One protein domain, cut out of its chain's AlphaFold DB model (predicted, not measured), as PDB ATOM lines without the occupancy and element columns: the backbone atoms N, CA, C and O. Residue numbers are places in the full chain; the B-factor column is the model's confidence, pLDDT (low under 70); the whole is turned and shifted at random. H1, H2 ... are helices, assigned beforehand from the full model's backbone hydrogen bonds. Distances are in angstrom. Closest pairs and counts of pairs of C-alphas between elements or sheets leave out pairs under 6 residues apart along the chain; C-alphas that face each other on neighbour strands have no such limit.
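Overview. This is residues 51 to 100 of the 100 residues of an uncharacterized protein of Actinidia rufa (UniProt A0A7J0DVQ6). One long helix, H2, runs along a loose rod, with the short helix H1 set crosswise near its last turns; the long link between them runs out to the rod's far end, where the backbone folds back into H2. Residues 74 to 79 stick out there. The printed part has 50 residues with two named helices, H1 then H2, and no named strand; it is all helix by class, though only 23 residues are in named elements. The radius of gyration of the C-alphas is 13.2 A and the spans are 42 by 20 by 15 A.

Arrangement. Look first at H1, residues 61 to 66, then at H2, residues 78 to 94. They are close but not clearly touching: their closest C-alphas, Phe 64 and Val 91, are 7.5 A apart. Their lines are about perpendicular, at 78 degrees. Every O i to N i+4 pair is within hydrogen-bond range in H1, and 12 of 13 in H2.

Along the chain. Find C-alpha 61 at (109.782, 278.861, 327.368), where H1 begins; it is 8.8 A long. H2 runs 25.0 A from C-alpha 78 to C-alpha 94 at (112.907, 265.433, 327.154).

Size, cuts and confidence. The C-alphas farthest apart, Arg 52 and Pro 76, are 42.3 A apart. The printed part has no cut; the H1 to H2 link is long, with 11 residues. Look for pLDDT under 70 at residues 51 to 58 and 98 to 100.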
ATOM      1  N   PRO A  51     101.542 267.925 312.186       55.00
ATOM      2  CA  PRO A  51     100.571 268.008 313.241       55.00
ATOM      3  C   PRO A  51     100.399 269.500 313.485       55.00
ATOM      4  O   PRO A  51     101.344 270.290 313.432       55.00
ATOM      5  N   ARG A  52      99.141 269.896 313.587       51.25
ATOM      6  CA  ARG A  52      98.728 271.257 313.892       51.25
ATOM      7  C   ARG A  52      99.689 271.818 314.953       51.25
ATOM      8  O   ARG A  52      99.994 271.096 315.897       51.25
ATOM      9  N   ALA A  53     100.237 273.024 314.797       51.59
ATOM     10  CA  ALA A  53     101.237 273.557 315.740       51.59
ATOM     11  C   ALA A  53     100.705 273.660 317.192       51.59
ATOM     12  O   ALA A  53     101.474 273.813 318.137       51.59
ATOM     13  N   ASP A  54      99.385 273.544 317.377       53.41
ATOM     14  CA  ASP A  54      98.692 273.371 318.658       53.41
ATOM     15  C   ASP A  54      98.723 271.932 319.225       53.41
ATOM     16  O   ASP A  54      98.327 271.718 320.370       53.41
ATOM     17  N   VAL A  55      99.200 270.951 318.454       53.12
ATOM     18  CA  VAL A  55      99.266 269.510 318.765       53.12
ATOM     19  C   VAL A  55     100.688 268.936 318.629       53.12
ATOM     20  O   VAL A  55     101.009 267.976 319.329       53.12
ATOM     21  N   VAL A  56     101.580 269.520 317.813       55.31
ATOM     22  CA  VAL A  56     103.028 269.301 318.004       55.31
ATOM     23  C   VAL A  56     103.420 270.082 319.237       55.31
ATOM     24  O   VAL A  56     103.113 271.265 319.322       55.31
ATOM     25  N   GLY A  57     104.052 269.433 320.208       59.88
ATOM     26  CA  GLY A  57     104.456 270.074 321.448       59.88
ATOM     27  C   GLY A  57     105.447 271.211 321.212       59.88
ATOM     28  O   GLY A  57     106.643 271.040 321.388       59.88
ATOM     29  N   CYS A  58     104.954 272.402 320.871       62.62
ATOM     30  CA  CYS A  58     105.733 273.621 320.947       62.62
ATOM     31  C   CYS A  58     106.161 273.763 322.402       62.62
ATOM     32  O   CYS A  58     105.352 274.061 323.290       62.62
ATOM     33  N   THR A  59     107.430 273.463 322.661       70.62
ATOM     34  CA  THR A  59     107.969 273.601 323.997       70.62
ATOM     35  C   THR A  59     107.903 275.060 324.385       70.62
ATOM     36  O   THR A  59     108.593 275.921 323.841       70.62
ATOM     37  N   THR A  60     107.066 275.343 325.371       80.69
ATOM     38  CA  THR A  60     106.966 276.687 325.915       80.69
ATOM     39  C   THR A  60     108.268 277.044 326.630       80.69
ATOM     40  O   THR A  60     108.869 276.216 327.319       80.69
ATOM     41  N   ILE A  61     108.656 278.322 326.579       83.25
ATOM     42  CA  ILE A  61     109.782 278.861 327.368       83.25
ATOM     43  C   ILE A  61     109.649 278.471 328.852       83.25
ATOM     44  O   ILE A  61     110.635 278.190 329.530       83.25
ATOM     45  N   LYS A  62     108.411 278.383 329.353       85.06
ATOM     46  CA  LYS A  62     108.104 277.947 330.717       85.06
ATOM     47  C   LYS A  62     108.516 276.495 330.987       85.06
ATOM     48  O   LYS A  62     109.074 276.228 332.046       85.06
ATOM     49  N   GLN A  63     108.244 275.568 330.066       87.88
ATOM     50  CA  GLN A  63     108.656 274.162 330.191       87.88
ATOM     51  C   GLN A  63     110.181 274.032 330.161       87.88
ATOM     52  O   GLN A  63     110.746 273.355 331.015       87.88
ATOM     53  N   PHE A  64     110.852 274.755 329.261       88.12
ATOM     54  CA  PHE A  64     112.315 274.798 329.214       88.12
ATOM     55  C   PHE A  64     112.915 275.299 330.539       88.12
ATOM     56  O   PHE A  64     113.776 274.649 331.123       88.12
ATOM     57  N   GLN A  65     112.399 276.401 331.091       89.81
ATOM     58  CA  GLN A  65     112.869 276.946 332.372       89.81
ATOM     59  C   GLN A  65     112.639 276.002 333.565       89.81
ATOM     60  O   GLN A  65     113.436 276.003 334.506       89.81
ATOM     61  N   GLN A  66     111.583 275.180 333.547       91.88
ATOM     62  CA  GLN A  66     111.333 274.185 334.601       91.88
ATOM     63  C   GLN A  66     112.408 273.098 334.659       91.88
ATOM     64  O   GLN A  66     112.683 272.584 335.745       91.88
ATOM     65  N   LEU A  67     113.052 272.798 333.529       91.50
ATOM     66  CA  LEU A  67     114.168 271.853 333.457       91.50
ATOM     67  C   LEU A  67     115.485 272.446 333.980       91.50
ATOM     68  O   LEU A  67     116.472 271.724 334.077       91.50
ATOM     69  N   LYS A  68     115.487 273.729 334.381       91.44
ATOM     70  CA  LYS A  68     116.643 274.446 334.947       91.44
ATOM     71  C   LYS A  68     117.921 274.245 334.113       91.44
ATOM     72  O   LYS A  68     118.925 273.773 334.652       91.44
ATOM     73  N   PRO A  69     117.890 274.588 332.813       91.81
ATOM     74  CA  PRO A  69     119.055 274.486 331.947       91.81
ATOM     75  C   PRO A  69     120.208 275.311 332.521       91.81
ATOM     76  O   PRO A  69     120.000 276.378 333.105       91.81
ATOM     77  N   SER A  70     121.429 274.805 332.374       92.88
ATOM     78  CA  SER A  70     122.626 275.512 332.815       92.88
ATOM     79  C   SER A  70     122.879 276.739 331.937       92.88
ATOM     80  O   SER A  70     122.700 276.710 330.719       92.88
ATOM     81  N   THR A  71     123.319 277.835 332.553       93.06
ATOM     82  CA  THR A  71     123.707 279.049 331.825       93.06
ATOM     83  C   THR A  71     125.109 278.889 331.245       93.06
ATOM     84  O   THR A  71     126.036 278.520 331.967       93.06
ATOM     85  N   PHE A  72     125.273 279.225 329.967       94.56
ATOM     86  CA  PHE A  72     126.581 279.414 329.348       94.56
ATOM     87  C   PHE A  72     126.963 280.884 329.386       94.56
ATOM     88  O   PHE A  72     126.148 281.743 329.058       94.56
ATOM     89  N   TYR A  73     128.196 281.165 329.788       89.69
ATOM     90  CA  TYR A  73     128.734 282.520 329.789       89.69
ATOM     91  C   TYR A  73     129.738 282.651 328.648       89.69
ATOM     92  O   TYR A  73     129.418 283.174 327.588       89.69
ATOM     93  N   GLU A  74     130.927 282.107 328.854       92.25
ATOM     94  CA  GLU A  74     132.005 282.001 327.882       92.25
ATOM     95  C   GLU A  74     133.038 281.030 328.461       92.25
ATOM     96  O   GLU A  74     133.160 280.896 329.681       92.25
ATOM     97  N   THR A  75     133.770 280.318 327.609       93.31
ATOM     98  CA  THR A  75     134.863 279.449 328.053       93.31
ATOM     99  C   THR A  75     135.928 279.349 326.965       93.31
ATOM    100  O   THR A  75     135.582 279.163 325.798       93.31
ATOM    101  N   PRO A  76     137.223 279.458 327.314       94.31
ATOM    102  CA  PRO A  76     138.312 279.174 326.384       94.31
ATOM    103  C   PRO A  76     138.550 277.667 326.204       94.31
ATOM    104  O   PRO A  76     139.287 277.283 325.302       94.31
ATOM    105  N   ASP A  77     137.969 276.824 327.064       96.69
ATOM    106  CA  ASP A  77     138.059 275.367 326.983       96.69
ATOM    107  C   ASP A  77     136.942 274.802 326.082       96.69
ATOM    108  O   ASP A  77     135.764 274.892 326.458       96.69
ATOM    109  N   PRO A  78     137.283 274.190 324.930       96.00
ATOM    110  CA  PRO A  78     136.313 273.555 324.043       96.00
ATOM    111  C   PRO A  78     135.530 272.421 324.711       96.00
ATOM    112  O   PRO A  78     134.347 272.258 324.424       96.00
ATOM    113  N   MET A  79     136.146 271.675 325.637       96.69
ATOM    114  CA  MET A  79     135.490 270.543 326.302       96.69
ATOM    115  C   MET A  79     134.375 271.016 327.237       96.69
ATOM    116  O   MET A  79     133.323 270.386 327.339       96.69
ATOM    117  N   ALA A  80     134.580 272.150 327.908       94.44
ATOM    118  CA  ALA A  80     133.549 272.772 328.729       94.44
ATOM    119  C   ALA A  80     132.368 273.279 327.879       94.44
ATOM    120  O   ALA A  80     131.219 273.162 328.310       94.44
ATOM    121  N   ALA A  81     132.631 273.798 326.674       96.31
ATOM    122  CA  ALA A  81     131.578 274.198 325.739       96.31
ATOM    123  C   ALA A  81     130.788 272.991 325.210       96.31
ATOM    124  O   ALA A  81     129.559 273.019 325.216       96.31
ATOM    125  N   GLU A  82     131.481 271.916 324.829       96.06
ATOM    126  CA  GLU A  82     130.859 270.662 324.390       96.06
ATOM    127  C   GLU A  82     130.007 270.036 325.505       96.06
ATOM    128  O   GLU A  82     128.858 269.664 325.283       96.06
ATOM    129  N   SER A  83     130.520 270.006 326.736       95.62
ATOM    130  CA  SER A  83     129.782 269.514 327.903       95.62
ATOM    131  C   SER A  83     128.508 270.322 328.178       95.62
ATOM    132  O   SER A  83     127.463 269.747 328.497       95.62
ATOM    133  N   TRP A  84     128.559 271.652 328.020       96.44
ATOM    134  CA  TRP A  84     127.363 272.489 328.124       96.44
ATOM    135  C   TRP A  84     126.353 272.174 327.014       96.44
ATOM    136  O   TRP A  84     125.174 271.985 327.315       96.44
ATOM    137  N   LEU A  85     126.815 272.059 325.764       95.00
ATOM    138  CA  LEU A  85     125.965 271.748 324.616       95.00
ATOM    139  C   LEU A  85     125.239 270.409 324.803       95.00
ATOM    140  O   LEU A  85     124.014 270.377 324.720       95.00
ATOM    141  N   LEU A  86     125.961 269.352 325.183       94.62
ATOM    142  CA  LEU A  86     125.382 268.036 325.495       94.62
ATOM    143  C   LEU A  86     124.324 268.115 326.611       94.62
ATOM    144  O   LEU A  86     123.327 267.391 326.606       94.62
ATOM    145  N   GLY A  87     124.532 268.996 327.594       93.25
ATOM    146  CA  GLY A  87     123.554 269.256 328.649       93.25
ATOM    147  C   GLY A  87     122.266 269.891 328.123       93.25
ATOM    148  O   GLY A  87     121.178 269.516 328.563       93.25
ATOM    149  N   ILE A  88     122.378 270.820 327.176       93.38
ATOM    150  CA  ILE A  88     121.235 271.468 326.523       93.38
ATOM    151  C   ILE A  88     120.517 270.514 325.564       93.38
ATOM    152  O   ILE A  88     119.289 270.463 325.580       93.38
ATOM    153  N   GLU A  89     121.243 269.706 324.791       91.75
ATOM    154  CA  GLU A  89     120.658 268.680 323.915       91.75
ATOM    155  C   GLU A  89     119.803 267.697 324.717       91.75
ATOM    156  O   GLU A  89     118.653 267.447 324.365       91.75
ATOM    157  N   ARG A  90     120.284 267.251 325.884       90.69
ATOM    158  CA  ARG A  90     119.496 266.408 326.794       90.69
ATOM    159  C   ARG A  90     118.220 267.087 327.299       90.69
ATOM    160  O   ARG A  90     117.216 266.419 327.532       90.69
ATOM    161  N   VAL A  91     118.247 268.402 327.511       89.31
ATOM    162  CA  VAL A  91     117.038 269.157 327.875       89.31
ATOM    163  C   VAL A  91     116.034 269.102 326.724       89.31
ATOM    164  O   VAL A  91     114.852 268.873 326.973       89.31
ATOM    165  N   PHE A  92     116.497 269.230 325.479       85.88
ATOM    166  CA  PHE A  92     115.646 269.112 324.297       85.88
ATOM    167  C   PHE A  92     115.159 267.685 324.018       85.88
ATOM    168  O   PHE A  92     114.025 267.551 323.584       85.88
ATOM    169  N   GLU A  93     115.911 266.632 324.353       85.38
ATOM    170  CA  GLU A  93     115.446 265.233 324.241       85.38
ATOM    171  C   GLU A  93     114.191 264.943 325.087       85.38
ATOM    172  O   GLU A  93     113.352 264.123 324.718       85.38
ATOM    173  N   VAL A  94     114.062 265.592 326.248       84.75
ATOM    174  CA  VAL A  94     112.907 265.433 327.154       84.75
ATOM    175  C   VAL A  94     111.708 266.264 326.688       84.75
ATOM    176  O   VAL A  94     110.565 266.017 327.086       84.75
ATOM    177  N   LEU A  95     111.963 267.272 325.864       83.62
ATOM    178  CA  LEU A  95     110.972 268.206 325.375       83.62
ATOM    179  C   LEU A  95     110.462 267.749 324.000       83.62
ATOM    180  O   LEU A  95     111.238 267.278 323.180       83.62
ATOM    181  N   PRO A  96     109.167 267.902 323.691       72.44
ATOM    182  CA  PRO A  96     108.616 267.540 322.383       72.44
ATOM    183  C   PRO A  96     108.993 268.551 321.277       72.44
ATOM    184  O   PRO A  96     108.157 268.898 320.445       72.44
ATOM    185  N   CYS A  97     110.234 269.046 321.267       70.69
ATOM    186  CA  CYS A  97     110.741 269.953 320.243       70.69
ATOM    187  C   CYS A  97     110.966 269.204 318.927       70.69
ATOM    188  O   CYS A  97     111.636 268.175 318.903       70.69
ATOM    189  N   ILE A  98     110.445 269.754 317.835       68.31
ATOM    190  CA  ILE A  98     110.826 269.360 316.479       68.31
ATOM    191  C   ILE A  98     111.765 270.423 315.910       68.31
ATOM    192  O   ILE A  98     111.584 271.610 316.179       68.31
ATOM    193  N   GLU A  99     112.779 269.993 315.167       64.12
ATOM    194  CA  GLU A  99     113.579 270.896 314.340       64.12
ATOM    195  C   GLU A  99     112.730 271.292 313.119       64.12
ATOM    196  O   GLU A  99     112.162 270.414 312.465       64.12
ATOM    197  N   GLU A 100     112.583 272.598 312.868       56.56
ATOM    198  CA  GLU A 100     111.907 273.148 311.675       56.56
ATOM    199  C   GLU A 100     112.856 273.262 310.475       56.56
ATOM    200  O   GLU A 100     114.032 273.650 310.678       56.56
TER     201      GLU A 100